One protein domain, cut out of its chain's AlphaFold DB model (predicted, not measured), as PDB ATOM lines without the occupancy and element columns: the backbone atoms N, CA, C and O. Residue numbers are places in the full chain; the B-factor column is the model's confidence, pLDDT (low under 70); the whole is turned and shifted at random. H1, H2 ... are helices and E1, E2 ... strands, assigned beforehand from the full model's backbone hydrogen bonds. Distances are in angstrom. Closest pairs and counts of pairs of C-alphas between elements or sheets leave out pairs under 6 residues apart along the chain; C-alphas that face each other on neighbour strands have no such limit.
ATOM      1  N   THR A   7     -17.634   5.531 -27.863       90.69
ATOM      2  CA  THR A   7     -17.414   6.956 -27.667       90.69
ATOM      3  C   THR A   7     -16.157   7.132 -26.828       90.69
ATOM      4  O   THR A   7     -15.986   6.468 -25.805       90.69
ATOM      5  N   VAL A   8     -15.269   8.024 -27.261       93.19
ATOM      6  CA  VAL A   8     -14.082   8.413 -26.492       93.19
ATOM      7  C   VAL A   8     -14.408   9.690 -25.729       93.19
ATOM      8  O   VAL A   8     -14.684  10.717 -26.341       93.19
ATOM      9  N   LEU A   9     -14.368   9.616 -24.403       94.00
ATOM     10  CA  LEU A   9     -14.553  10.743 -23.497       94.00
ATOM     11  C   LEU A   9     -13.176  11.306 -23.132       94.00
ATOM     12  O   LEU A   9     -12.475  10.755 -22.281       94.00
ATOM     13  N   ASP A  10     -12.787  12.392 -23.800       92.94
ATOM     14  CA  ASP A  10     -11.491  13.076 -23.650       92.94
ATOM     15  C   ASP A  10     -11.569  14.334 -22.762       92.94
ATOM     16  O   ASP A  10     -10.646  15.144 -22.717       92.94
ATOM     17  N   GLY A  11     -12.690  14.514 -22.057       93.06
ATOM     18  CA  GLY A  11     -12.900  15.612 -21.118       93.06
ATOM     19  C   GLY A  11     -13.515  16.872 -21.727       93.06
ATOM     20  O   GLY A  11     -13.823  17.802 -20.977       93.06
ATOM     21  N   LYS A  12     -13.768  16.932 -23.042       93.75
ATOM     22  CA  LYS A  12     -14.450  18.079 -23.680       93.75
ATOM     23  C   LYS A  12     -15.799  18.402 -23.041       93.75
ATOM     24  O   LYS A  12     -16.111  19.572 -22.832       93.75
ATOM     25  N   GLU A  13     -16.564  17.384 -22.666       91.69
ATOM     26  CA  GLU A  13     -17.873  17.501 -22.018       91.69
ATOM     27  C   GLU A  13     -17.768  18.197 -20.650       91.69
ATOM     28  O   GLU A  13     -18.663  18.936 -20.230       91.69
ATOM     29  N   LEU A  14     -16.643  18.013 -19.951       93.94
ATOM     30  CA  LEU A  14     -16.376  18.654 -18.663       93.94
ATOM     31  C   LEU A  14     -15.970  20.125 -18.812       93.94
ATOM     32  O   LEU A  14     -16.181  20.907 -17.888       93.94
ATOM     33  N   ARG A  15     -15.454  20.530 -19.980       92.12
ATOM     34  CA  ARG A  15     -15.092  21.928 -20.267       92.12
ATOM     35  C   ARG A  15     -16.296  22.807 -20.633       92.12
ATOM     36  O   ARG A  15     -16.145  24.025 -20.700       92.12
ATOM     37  N   ASP A  16     -17.479  22.225 -20.861       78.94
ATOM     38  CA  ASP A  16     -18.677  22.976 -21.258       78.94
ATOM     39  C   ASP A  16     -19.068  24.039 -20.200       78.94
ATOM     40  O   ASP A  16     -19.086  23.788 -18.993       78.94
ATOM     41  N   GLY A  17     -19.324  25.273 -20.634       67.75
ATOM     42  CA  GLY A  17     -19.199  26.469 -19.786       67.75
ATOM     43  C   GLY A  17     -20.323  26.690 -18.766       67.75
ATOM     44  O   GLY A  17     -20.133  27.420 -17.787       67.75
ATOM     45  N   ASN A  18     -21.486  26.061 -18.956       78.62
ATOM     46  CA  ASN A  18     -22.642  26.251 -18.079       78.62
ATOM     47  C   ASN A  18     -22.835  25.053 -17.145       78.62
ATOM     48  O   ASN A  18     -23.073  23.933 -17.592       78.62
ATOM     49  N   LEU A  19     -22.752  25.297 -15.837       80.38
ATOM     50  CA  LEU A  19     -23.116  24.311 -14.816       80.38
ATOM     51  C   LEU A  19     -24.617  24.014 -14.919       80.38
ATOM     52  O   LEU A  19     -25.420  24.945 -15.027       80.38
ATOM     53  N   ARG A  20     -24.994  22.734 -14.892       77.25
ATOM     54  CA  ARG A  20     -26.401  22.310 -14.885       77.25
ATOM     55  C   ARG A  20     -27.003  22.399 -13.482       77.25
ATOM     56  O   ARG A  20     -28.214  22.579 -13.351       77.25
ATOM     57  N   LEU A  21     -26.172  22.294 -12.447       72.75
ATOM     58  CA  LEU A  21     -26.588  22.394 -11.050       72.75
ATOM     59  C   LEU A  21     -27.112  23.786 -10.664       72.75
ATOM     60  O   LEU A  21     -26.497  24.819 -10.940       72.75
ATOM     61  N   GLN A  22     -28.231  23.799  -9.935       71.94
ATOM     62  CA  GLN A  22     -28.703  24.980  -9.217       71.94
ATOM     63  C   GLN A  22     -27.973  25.059  -7.877       71.94
ATOM     64  O   GLN A  22     -28.249  24.280  -6.967       71.94
ATOM     65  N   ILE A  23     -27.037  25.996  -7.761       73.12
ATOM     66  CA  ILE A  23     -26.330  26.241  -6.504       73.12
ATOM     67  C   ILE A  23     -27.236  27.059  -5.580       73.12
ATOM     68  O   ILE A  23     -27.691  28.136  -5.961       73.12
ATOM     69  N   GLY A  24     -27.530  26.530  -4.390       65.38
ATOM     70  CA  GLY A  24     -28.306  27.242  -3.372       65.38
ATOM     71  C   GLY A  24     -27.475  28.295  -2.632       65.38
ATOM     72  O   GLY A  24     -26.263  28.158  -2.519       65.38
ATOM     73  N   ASP A  25     -28.129  29.303  -2.048       67.19
ATOM     74  CA  ASP A  25     -27.486  30.391  -1.276       67.19
ATOM     75  C   ASP A  25     -26.945  29.952   0.110       67.19
ATOM     76  O   ASP A  25     -26.662  30.775   0.980       67.19
ATOM     77  N   GLY A  26     -26.851  28.645   0.363       79.12
ATOM     78  CA  GLY A  26     -26.378  28.095   1.632       79.12
ATOM     79  C   GLY A  26     -24.854  28.006   1.701       79.12
ATOM     80  O   GLY A  26     -24.186  27.823   0.687       79.12
ATOM     81  N   ALA A  27     -24.309  28.074   2.917       85.69
ATOM     82  CA  ALA A  27     -22.913  27.733   3.177       85.69
ATOM     83  C   ALA A  27     -22.658  26.256   2.833       85.69
ATOM     84  O   ALA A  27     -23.366  25.377   3.333       85.69
ATOM     85  N   VAL A  28     -21.653  25.982   1.999       91.00
ATOM     86  CA  VAL A  28     -21.254  24.617   1.622       91.00
ATOM     87  C   VAL A  28     -19.777  24.406   1.933       91.00
ATOM     88  O   VAL A  28     -18.954  25.294   1.722       91.00
ATOM     89  N   THR A  29     -19.428  23.228   2.446       92.88
ATOM     90  CA  THR A  29     -18.033  22.860   2.716       92.88
ATOM     91  C   THR A  29     -17.296  22.480   1.431       92.88
ATOM     92  O   THR A  29     -17.921  22.100   0.440       92.88
ATOM     93  N   GLY A  30     -15.962  22.485   1.441       90.25
ATOM     94  CA  GLY A  30     -15.162  21.988   0.317       90.25
ATOM     95  C   GLY A  30     -15.505  20.543  -0.065       90.25
ATOM     96  O   GLY A  30     -15.588  20.223  -1.247       90.25
ATOM     97  N   ALA A  31     -15.814  19.683   0.912       92.06
ATOM     98  CA  ALA A  31     -16.327  18.338   0.642       92.06
ATOM     99  C   ALA A  31     -17.673  18.352  -0.110       92.06
ATOM    100  O   ALA A  31     -17.876  17.566  -1.034       92.06
ATOM    101  N   GLY A  32     -18.578  19.270   0.245       92.50
ATOM    102  CA  GLY A  32     -19.829  19.470  -0.486       92.50
ATOM    103  C   GLY A  32     -19.604  19.976  -1.913       92.50
ATOM    104  O   GLY A  32     -20.271  19.512  -2.832       92.50
ATOM    105  N   ILE A  33     -18.619  20.857  -2.122       92.81
ATOM    106  CA  ILE A  33     -18.217  21.316  -3.461       92.81
ATOM    107  C   ILE A  33     -17.735  20.153  -4.326       92.81
ATOM    108  O   ILE A  33     -18.163  20.045  -5.472       92.81
ATOM    109  N   VAL A  34     -16.889  19.271  -3.786       94.31
ATOM    110  CA  VAL A  34     -16.417  18.085  -4.518       94.31
ATOM    111  C   VAL A  34     -17.588  17.178  -4.885       94.31
ATOM    112  O   VAL A  34     -17.675  16.760  -6.032       94.31
ATOM    113  N   SER A  35     -18.528  16.940  -3.962       94.25
ATOM    114  CA  SER A  35     -19.733  16.147  -4.250       94.25
ATOM    115  C   SER A  35     -20.550  16.744  -5.399       94.25
ATOM    116  O   SER A  35     -20.913  16.032  -6.329       94.25
ATOM    117  N   MET A  36     -20.788  18.060  -5.379       93.31
ATOM    118  CA  MET A  36     -21.490  18.752  -6.466       93.31
ATOM    119  C   MET A  36     -20.716  18.665  -7.787       93.31
ATOM    120  O   MET A  36     -21.304  18.446  -8.842       93.31
ATOM    121  N   ALA A  37     -19.392  18.805  -7.751       94.62
ATOM    122  CA  ALA A  37     -18.568  18.694  -8.946       94.62
ATOM    123  C   ALA A  37     -18.562  17.272  -9.529       94.62
ATOM    124  O   ALA A  37     -18.644  17.124 -10.745       94.62
ATOM    125  N   GLU A  38     -18.519  16.233  -8.690       95.06
ATOM    126  CA  GLU A  38     -18.615  14.832  -9.120       95.06
ATOM    127  C   GLU A  38     -20.001  14.505  -9.700       95.06
ATOM    128  O   GLU A  38     -20.088  13.819 -10.718       95.06
ATOM    129  N   GLU A  39     -21.078  15.042  -9.119       93.94
ATOM    130  CA  GLU A  39     -22.439  14.919  -9.661       93.94
ATOM    131  C   GLU A  39     -22.578  15.607 -11.027       93.94
ATOM    132  O   GLU A  39     -23.112  15.017 -11.970       93.94
ATOM    133  N   GLU A  40     -22.060  16.830 -11.170       94.06
ATOM    134  CA  GLU A  40     -22.060  17.556 -12.445       94.06
ATOM    135  C   GLU A  40     -21.193  16.844 -13.494       94.06
ATOM    136  O   GLU A  40     -21.614  16.705 -14.645       94.06
ATOM    137  N   ALA A  41     -20.011  16.351 -13.105       94.56
ATOM    138  CA  ALA A  41     -19.146  15.568 -13.981       94.56
ATOM    139  C   ALA A  41     -19.861  14.306 -14.463       94.56
ATOM    140  O   ALA A  41     -19.891  14.036 -15.662       94.56
ATOM    141  N   SER A  42     -20.504  13.578 -13.549       93.81
ATOM    142  CA  SER A  42     -21.284  12.392 -13.888       93.81
ATOM    143  C   SER A  42     -22.418  12.729 -14.850       93.81
ATOM    144  O   SER A  42     -22.556  12.084 -15.887       93.81
ATOM    145  N   ALA A  43     -23.176  13.799 -14.600       92.00
ATOM    146  CA  ALA A  43     -24.250  14.231 -15.493       92.00
ATOM    147  C   ALA A  43     -23.753  14.595 -16.906       92.00
ATOM    148  O   ALA A  43     -24.466  14.380 -17.891       92.00
ATOM    149  N   ARG A  44     -22.546  15.157 -17.024       91.94
ATOM    150  CA  ARG A  44     -21.905  15.486 -18.309       91.94
ATOM    151  C   ARG A  44     -21.331  14.263 -19.014       91.94
ATOM    152  O   ARG A  44     -21.380  14.207 -20.235       91.94
ATOM    153  N   LEU A  45     -20.884  13.268 -18.255       92.69
ATOM    154  CA  LEU A  45     -20.354  11.996 -18.747       92.69
ATOM    155  C   LEU A  45     -21.423  10.896 -18.741       92.69
ATOM    156  O   LEU A  45     -21.146   9.740 -18.434       92.69
ATOM    157  N   PHE A  46     -22.664  11.255 -19.080       90.81
ATOM    158  CA  PHE A  46     -23.758  10.305 -19.301       90.81
ATOM    159  C   PHE A  46     -24.102   9.413 -18.088       90.81
ATOM    160  O   PHE A  46     -24.667   8.335 -18.247       90.81
ATOM    161  N   GLY A  47     -23.819   9.867 -16.868       89.69
ATOM    162  CA  GLY A  47     -24.025   9.128 -15.619       89.69
ATOM    163  C   GLY A  47     -22.819   8.289 -15.181       89.69
ATOM    164  O   GLY A  47     -22.914   7.565 -14.192       89.69
ATOM    165  N   LEU A  48     -21.689   8.371 -15.889       91.75
ATOM    166  CA  LEU A  48     -20.459   7.675 -15.526       91.75
ATOM    167  C   LEU A  48     -19.781   8.350 -14.328       91.75
ATOM    168  O   LEU A  48     -19.617   9.568 -14.296       91.75
ATOM    169  N   SER A  49     -19.340   7.561 -13.352       92.88
ATOM    170  CA  SER A  49     -18.484   8.062 -12.274       92.88
ATOM    171  C   SER A  49     -17.043   8.228 -12.754       92.88
ATOM    172  O   SER A  49     -16.511   7.366 -13.453       92.88
ATOM    173  N   LEU A  50     -16.388   9.310 -12.334       93.31
ATOM    174  CA  LEU A  50     -14.979   9.536 -12.645       93.31
ATOM    175  C   LEU A  50     -14.081   8.451 -12.011       93.31
ATOM    176  O   LEU A  50     -14.282   8.108 -10.841       93.31
ATOM    177  N   PRO A  51     -13.052   7.954 -12.725       92.50
ATOM    178  CA  PRO A  51     -12.044   7.067 -12.152       92.50
ATOM    179  C   PRO A  51     -11.283   7.712 -10.989       92.50
ATOM    180  O   PRO A  51     -11.040   8.920 -10.985       92.50
ATOM    181  N   ASP A  52     -10.821   6.903 -10.035       92.25
ATOM    182  CA  ASP A  52     -10.101   7.371  -8.839       92.25
ATOM    183  C   ASP A  52      -8.861   8.206  -9.158       92.25
ATOM    184  O   ASP A  52      -8.555   9.158  -8.437       92.25
ATOM    185  N   SER A  53      -8.162   7.879 -10.248       88.81
ATOM    186  CA  SER A  53      -7.019   8.645 -10.745       88.81
ATOM    187  C   SER A  53      -7.417  10.077 -11.112       88.81
ATOM    188  O   SER A  53      -6.755  11.023 -10.686       88.81
ATOM    189  N   VAL A  54      -8.531  10.235 -11.832       93.94
ATOM    190  CA  VAL A  54      -9.080  11.531 -12.252       93.94
ATOM    191  C   VAL A  54      -9.581  12.313 -11.041       93.94
ATOM    192  O   VAL A  54      -9.201  13.469 -10.867       93.94
ATOM    193  N   ARG A  55     -10.352  11.672 -10.151       94.44
ATOM    194  CA  ARG A  55     -10.870  12.305  -8.922       94.44
ATOM    195  C   ARG A  55      -9.742  12.820  -8.033       94.44
ATOM    196  O   ARG A  55      -9.771  13.960  -7.577       94.44
ATOM    197  N   SER A  56      -8.716  11.995  -7.825       91.50
ATOM    198  CA  SER A  56      -7.566  12.346  -6.986       91.50
ATOM    199  C   SER A  56      -6.745  13.487  -7.582       91.50
ATOM    200  O   SER A  56      -6.308  14.379  -6.856       91.50
ATOM    201  N   ALA A  57      -6.528  13.475  -8.897       90.06
ATOM    202  CA  ALA A  57      -5.808  14.540  -9.584       90.06
ATOM    203  C   ALA A  57      -6.587  15.866  -9.559       90.06
ATOM    204  O   ALA A  57      -6.004  16.909  -9.256       90.06
ATOM    205  N   ALA A  58      -7.902  15.817  -9.792       93.06
ATOM    206  CA  ALA A  58      -8.769  16.986  -9.714       93.06
ATOM    207  C   ALA A  58      -8.808  17.582  -8.298       93.06
ATOM    208  O   ALA A  58      -8.670  18.792  -8.132       93.06
ATOM    209  N   LEU A  59      -8.894  16.737  -7.264       92.12
ATOM    210  CA  LEU A  59      -8.865  17.189  -5.872       92.12
ATOM    211  C   LEU A  59      -7.537  17.868  -5.508       92.12
ATOM    212  O   LEU A  59      -7.544  18.943  -4.911       92.12
ATOM    213  N   ARG A  60      -6.397  17.302  -5.925       89.88
ATOM    214  CA  ARG A  60      -5.075  17.913  -5.690       89.88
ATOM    215  C   ARG A  60      -4.953  19.309  -6.297       89.88
ATOM    216  O   ARG A  60      -4.281  20.159  -5.721       89.88
ATOM    217  N   ARG A  61      -5.597  19.553  -7.445       86.88
ATOM    218  CA  ARG A  61      -5.634  20.882  -8.076       86.88
ATOM    219  C   ARG A  61      -6.310  21.905  -7.161       86.88
ATOM    220  O   ARG A  61      -5.773  22.990  -6.988       86.88
ATOM    221  N   LEU A  62      -7.433  21.527  -6.548       85.69
ATOM    222  CA  LEU A  62      -8.172  22.383  -5.615       85.69
ATOM    223  C   LEU A  62      -7.412  22.622  -4.305       85.69
ATOM    224  O   LEU A  62      -7.449  23.726  -3.763       85.69
ATOM    225  N   GLU A  63      -6.733  21.593  -3.792       82.44
ATOM    226  CA  GLU A  63      -5.946  21.664  -2.554       82.44
ATOM    227  C   GLU A  63      -4.663  22.492  -2.704       82.44
ATOM    228  O   GLU A  63      -4.193  23.063  -1.725       82.44
ATOM    229  N   GLY A  64      -4.107  22.589  -3.916       66.94
ATOM    230  CA  GLY A  64      -2.887  23.349  -4.214       66.94
ATOM    231  C   GLY A  64      -3.048  24.875  -4.247       66.94
ATOM    232  O   GLY A  64      -2.077  25.573  -4.539       66.94
ATOM    233  N   GLY A  65      -4.246  25.407  -3.979       58.22
ATOM    234  CA  GLY A  65      -4.466  26.842  -3.781       58.22
ATOM    235  C   GLY A  65      -3.932  27.333  -2.430       58.22
ATOM    236  O   GLY A  65      -3.784  26.552  -1.496       58.22
ATOM    237  N   GLU A  66      -3.655  28.638  -2.306       49.00
ATOM    238  CA  GLU A  66      -3.252  29.294  -1.048       49.00
ATOM    239  C   GLU A  66      -4.346  29.158   0.038       49.00
ATOM    240  O   GLU A  66      -5.162  30.053   0.248       49.00
ATOM    241  N   GLY A  67      -4.395  28.017   0.726       47.75
ATOM    242  CA  GLY A  67      -5.293  27.731   1.841       47.75
ATOM    243  C   GLY A  67      -4.480  27.415   3.091       47.75
ATOM    244  O   GLY A  67      -3.591  26.572   3.055       47.75
ATOM    245  N   GLY A  68      -4.746  28.138   4.181       52.25
ATOM    246  CA  GLY A  68      -4.062  27.971   5.466       52.25
ATOM    247  C   GLY A  68      -4.308  26.613   6.140       52.25
ATOM    248  O   GLY A  68      -4.870  25.698   5.556       52.25
ATOM    249  N   ASP A  69      -3.907  26.527   7.409       54.22
ATOM    250  CA  ASP A  69      -3.803  25.356   8.312       54.22
ATOM    251  C   ASP A  69      -5.023  24.390   8.406       54.22
ATOM    252  O   ASP A  69      -4.967  23.377   9.098       54.22
ATOM    253  N   GLY A  70      -6.132  24.657   7.706       60.41
ATOM    254  CA  GLY A  70      -7.276  23.755   7.548       60.41
ATOM    255  C   GLY A  70      -7.479  23.389   6.076       60.41
ATOM    256  O   GLY A  70      -7.791  24.255   5.266       60.41
ATOM    257  N   GLY A  71      -7.306  22.110   5.724       76.94
ATOM    258  CA  GLY A  71      -7.400  21.633   4.340       76.94
ATOM    259  C   GLY A  71      -8.722  21.987   3.639       76.94
ATOM    260  O   GLY A  71      -9.770  22.091   4.280       76.94
ATOM    261  N   PHE A  72      -8.668  22.124   2.306       86.31
ATOM    262  CA  PHE A  72      -9.769  22.567   1.431       86.31
ATOM    263  C   PHE A  72     -11.135  21.954   1.781       86.31
ATOM    264  O   PHE A  72     -12.141  22.657   1.833       86.31
ATOM    265  N   LEU A  73     -11.173  20.653   2.083       86.81
ATOM    266  CA  LEU A  73     -12.404  19.909   2.368       86.81
ATOM    267  C   LEU A  73     -13.216  20.458   3.553       86.81
ATOM    268  O   LEU A  73     -14.437  20.294   3.577       86.81
ATOM    269  N   SER A  74     -12.561  21.103   4.522       86.94
ATOM    270  CA  SER A  74     -13.201  21.697   5.703       86.94
ATOM    271  C   SER A  74     -13.502  23.189   5.551       86.94
ATOM    272  O   SER A  74     -14.135  23.766   6.431       86.94
ATOM    273  N   MET A  75     -13.063  23.821   4.460       87.81
ATOM    274  CA  MET A  75     -13.317  25.234   4.199       87.81
ATOM    275  C   MET A  75     -14.790  25.457   3.847       87.81
ATOM    276  O   MET A  75     -15.376  24.665   3.112       87.81
ATOM    277  N   GLU A  76     -15.389  26.532   4.360       89.38
ATOM    278  CA  GLU A  76     -16.769  26.913   4.052       89.38
ATOM    279  C   GLU A  76     -16.818  27.994   2.971       89.38
ATOM    280  O   GLU A  76     -16.074  28.977   3.004       89.38
ATOM    281  N   PHE A  77     -17.737  27.817   2.028       88.44
ATOM    282  CA  PHE A  77     -17.987  28.722   0.919       88.44
ATOM    283  C   PHE A  77     -19.420  29.233   1.027       88.44
ATOM    284  O   PHE A  77     -20.373  28.474   0.867       88.44
ATOM    285  N   ASN A  78     -19.570  30.530   1.290       87.81
ATOM    286  CA  ASN A  78     -20.871  31.171   1.539       87.81
ATOM    287  C   ASN A  78     -21.410  31.938   0.327       87.81
ATOM    288  O   ASN A  78     -22.511  32.473   0.371       87.81
ATOM    289  N   ASP A  79     -20.604  32.037  -0.724       87.62
ATOM    290  CA  ASP A  79     -20.904  32.794  -1.927       87.62
ATOM    291  C   ASP A  79     -21.066  31.835  -3.107       87.62
ATOM    292  O   ASP A  79     -20.199  30.993  -3.362       87.62
ATOM    293  N   SER A  80     -22.187  31.955  -3.818       86.25
ATOM    294  CA  SER A  80     -22.537  31.032  -4.897       86.25
ATOM    295  C   SER A  80     -21.563  31.124  -6.069       86.25
ATOM    296  O   SER A  80     -21.254  30.098  -6.669       86.25
ATOM    297  N   GLU A  81     -21.009  32.301  -6.372       87.69
ATOM    298  CA  GLU A  81     -20.000  32.443  -7.427       87.69
ATOM    299  C   GLU A  81     -18.691  31.746  -7.051       87.69
ATOM    300  O   GLU A  81     -18.129  31.016  -7.866       87.69
ATOM    301  N   SER A  82     -18.260  31.861  -5.795       87.75
ATOM    302  CA  SER A  82     -17.096  31.141  -5.269       87.75
ATOM    303  C   SER A  82     -17.291  29.620  -5.315       87.75
ATOM    304  O   SER A  82     -16.367  28.887  -5.672       87.75
ATOM    305  N   GLN A  83     -18.501  29.133  -5.015       90.00
ATOM    306  CA  GLN A  83     -18.845  27.713  -5.152       90.00
ATOM    307  C   GLN A  83     -18.795  27.261  -6.622       90.00
ATOM    308  O   GLN A  83     -18.161  26.249  -6.926       90.00
ATOM    309  N   LYS A  84     -19.399  28.024  -7.552       90.44
ATOM    310  CA  LYS A  84     -19.350  27.729  -8.999       90.44
ATOM    311  C   LYS A  84     -17.918  27.674  -9.506       90.44
ATOM    312  O   LYS A  84     -17.592  26.791 -10.291       90.44
ATOM    313  N   GLU A  85     -17.082  28.609  -9.072       90.50
ATOM    314  CA  GLU A  85     -15.697  28.686  -9.517       90.50
ATOM    315  C   GLU A  85     -14.902  27.451  -9.100       90.50
ATOM    316  O   GLU A  85     -14.226  26.851  -9.932       90.50
ATOM    317  N   LYS A  86     -15.059  26.986  -7.856       91.69
ATOM    318  CA  LYS A  86     -14.396  25.756  -7.403       91.69
ATOM    319  C   LYS A  86     -14.922  24.496  -8.084       91.69
ATOM    320  O   LYS A  86     -14.131  23.605  -8.388       91.69
ATOM    321  N   ILE A  87     -16.218  24.432  -8.389       93.12
ATOM    322  CA  ILE A  87     -16.767  23.340  -9.207       93.12
ATOM    323  C   ILE A  87     -16.144  23.363 -10.608       93.12
ATOM    324  O   ILE A  87     -15.690  22.329 -11.091       93.12
ATOM    325  N   ARG A  88     -16.068  24.531 -11.260       92.81
ATOM    326  CA  ARG A  88     -15.435  24.663 -12.583       92.81
ATOM    327  C   ARG A  88     -13.964  24.273 -12.550       92.81
ATOM    328  O   ARG A  88     -13.519  23.554 -13.436       92.81
ATOM    329  N   GLU A  89     -13.225  24.705 -11.534       93.81
ATOM    330  CA  GLU A  89     -11.815  24.355 -11.359       93.81
ATOM    331  C   GLU A  89     -11.625  22.835 -11.242       93.81
ATOM    332  O   GLU A  89     -10.754  22.275 -11.910       93.81
ATOM    333  N   TYR A  90     -12.490  22.149 -10.484       94.94
ATOM    334  CA  TYR A  90     -12.497  20.685 -10.408       94.94
ATOM    335  C   TYR A  90     -12.769  20.041 -11.771       94.94
ATOM    336  O   TYR A  90     -12.033  19.151 -12.192       94.94
ATOM    337  N   LEU A  91     -13.818  20.490 -12.472       95.94
ATOM    338  CA  LEU A  91     -14.206  19.943 -13.774       95.94
ATOM    339  C   LEU A  91     -13.104  20.135 -14.820       95.94
ATOM    340  O   LEU A  91     -12.830  19.217 -15.588       95.94
ATOM    341  N   LEU A  92     -12.440  21.293 -14.825       95.19
ATOM    342  CA  LEU A  92     -11.301  21.565 -15.700       95.19
ATOM    343  C   LEU A  92     -10.109  20.674 -15.362       95.19
ATOM    344  O   LEU A  92      -9.498  20.120 -16.269       95.19
ATOM    345  N   ALA A  93      -9.810  20.479 -14.078       94.69
ATOM    346  CA  ALA A  93      -8.734  19.589 -13.664       94.69
ATOM    347  C   ALA A  93      -9.015  18.129 -14.054       94.69
ATOM    348  O   ALA A  93      -8.117  17.433 -14.520       94.69
ATOM    349  N   ALA A  94     -10.263  17.674 -13.921       96.19
ATOM    350  CA  ALA A  94     -10.680  16.366 -14.412       96.19
ATOM    351  C   ALA A  94     -10.574  16.275 -15.944       96.19
ATOM    352  O   ALA A  94     -10.075  15.278 -16.461       96.19
ATOM    353  N   ALA A  95     -10.983  17.323 -16.669       95.81
ATOM    354  CA  ALA A  95     -10.869  17.396 -18.123       95.81
ATOM    355  C   ALA A  95      -9.413  17.308 -18.596       95.81
ATOM    356  O   ALA A  95      -9.127  16.571 -19.531       95.81
ATOM    357  N   ASP A  96      -8.495  18.010 -17.928       93.56
ATOM    358  CA  ASP A  96      -7.065  17.989 -18.252       93.56
ATOM    359  C   ASP A  96      -6.471  16.577 -18.107       93.56
ATOM    360  O   ASP A  96      -5.587  16.195 -18.868       93.56
ATOM    361  N   VAL A  97      -6.956  15.788 -17.140       93.50
ATOM    362  CA  VAL A  97      -6.526  14.391 -16.965       93.50
ATOM    363  C   VAL A  97      -7.122  13.498 -18.050       93.50
ATOM    364  O   VAL A  97      -6.408  12.662 -18.594       93.50
ATOM    365  N   LEU A  98      -8.404  13.671 -18.382       94.75
ATOM    366  CA  LEU A  98      -9.072  12.900 -19.437       94.75
ATOM    367  C   LEU A  98      -8.537  13.219 -20.837       94.75
ATOM    368  O   LEU A  98      -8.592  12.370 -21.719       94.75
ATOM    369  N   GLU A  99      -7.986  14.412 -21.047       93.94
ATOM    370  CA  GLU A  99      -7.299  14.757 -22.289       93.94
ATOM    371  C   GLU A  99      -6.021  13.919 -22.472       93.94
ATOM    372  O   GLU A  99      -5.710  13.482 -23.588       93.94
ATOM    373  N   ASP A 100      -5.306  13.664 -21.370       90.31
ATOM    374  CA  ASP A 100      -4.088  12.846 -21.306       90.31
ATOM    375  C   ASP A 100      -4.379  11.330 -21.273       90.31
ATOM    376  O   ASP A 100      -3.573  10.540 -21.773       90.31
ATOM    377  N   ASP A 101      -5.508  10.919 -20.685       89.56
ATOM    378  CA  ASP A 101      -5.937   9.519 -20.534       89.56
ATOM    379  C   ASP A 101      -7.467   9.379 -20.731       89.56
ATOM    380  O   ASP A 101      -8.223   9.309 -19.754       89.56
ATOM    381  N   PRO A 102      -7.951   9.382 -21.992       92.94
ATOM    382  CA  PRO A 102      -9.379   9.327 -22.298       92.94
ATOM    383  C   PRO A 102     -10.041   8.010 -21.892       92.94
ATOM    384  O   PRO A 102      -9.432   6.940 -21.954       92.94
TER     385      PRO A 102
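What this domain is: This is residues 7 to 102 of the 311 residues of an uncharacterized protein of Apostasia shenzhenica (UniProt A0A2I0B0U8). One long helix, H4, runs through the middle; H2 and H3 pack on it at steep angles, and small H1 packs near its far half. The 96 printed residues, with E1, H1, H2, H3, H4 in chain order, are mostly helix and compact, radius of gyration of the C-alphas 12.9 A, spanning 39 by 27 by 18 A.

How they stand to each other: Start at E1, residues 7 to 9, pairing with no named strand. H4, residues 80 to 100, is the hub. With residues 91 to 95 alone it touches H1, residues 12 to 15, closest C-alphas Leu 14 and Leu 91, 5.5 A. With residues 83 to 91 alone it touches H2, residues 30 to 44, at a steep tilt of 56 degrees, closest C-alphas Ala 37 and Ile 87, 5.0 A. H3, residues 52 to 63, forms a helical hairpin with H4, closest C-alphas Ala 58 and Ala 93, 4.7 A. Every O i to N i+4 pair is within hydrogen-bond range in H2 and H3, 16 of 17 in H4; H1 is too short for one.

Where its parts are: Find C-alpha 7 at (-17.414, 6.956, -27.667), where E1 begins. H2 runs 20.8 A, H3 16.2 A and H4 30.7 A, ending at C-alpha 100, (-4.088, 12.846, -21.306).

The domain as a whole: The printed part has no cut. Links H1 to H2 and H3 to H4 are long; pLDDT is under 70 at residues 17, 24 to 25 and 64 to 70.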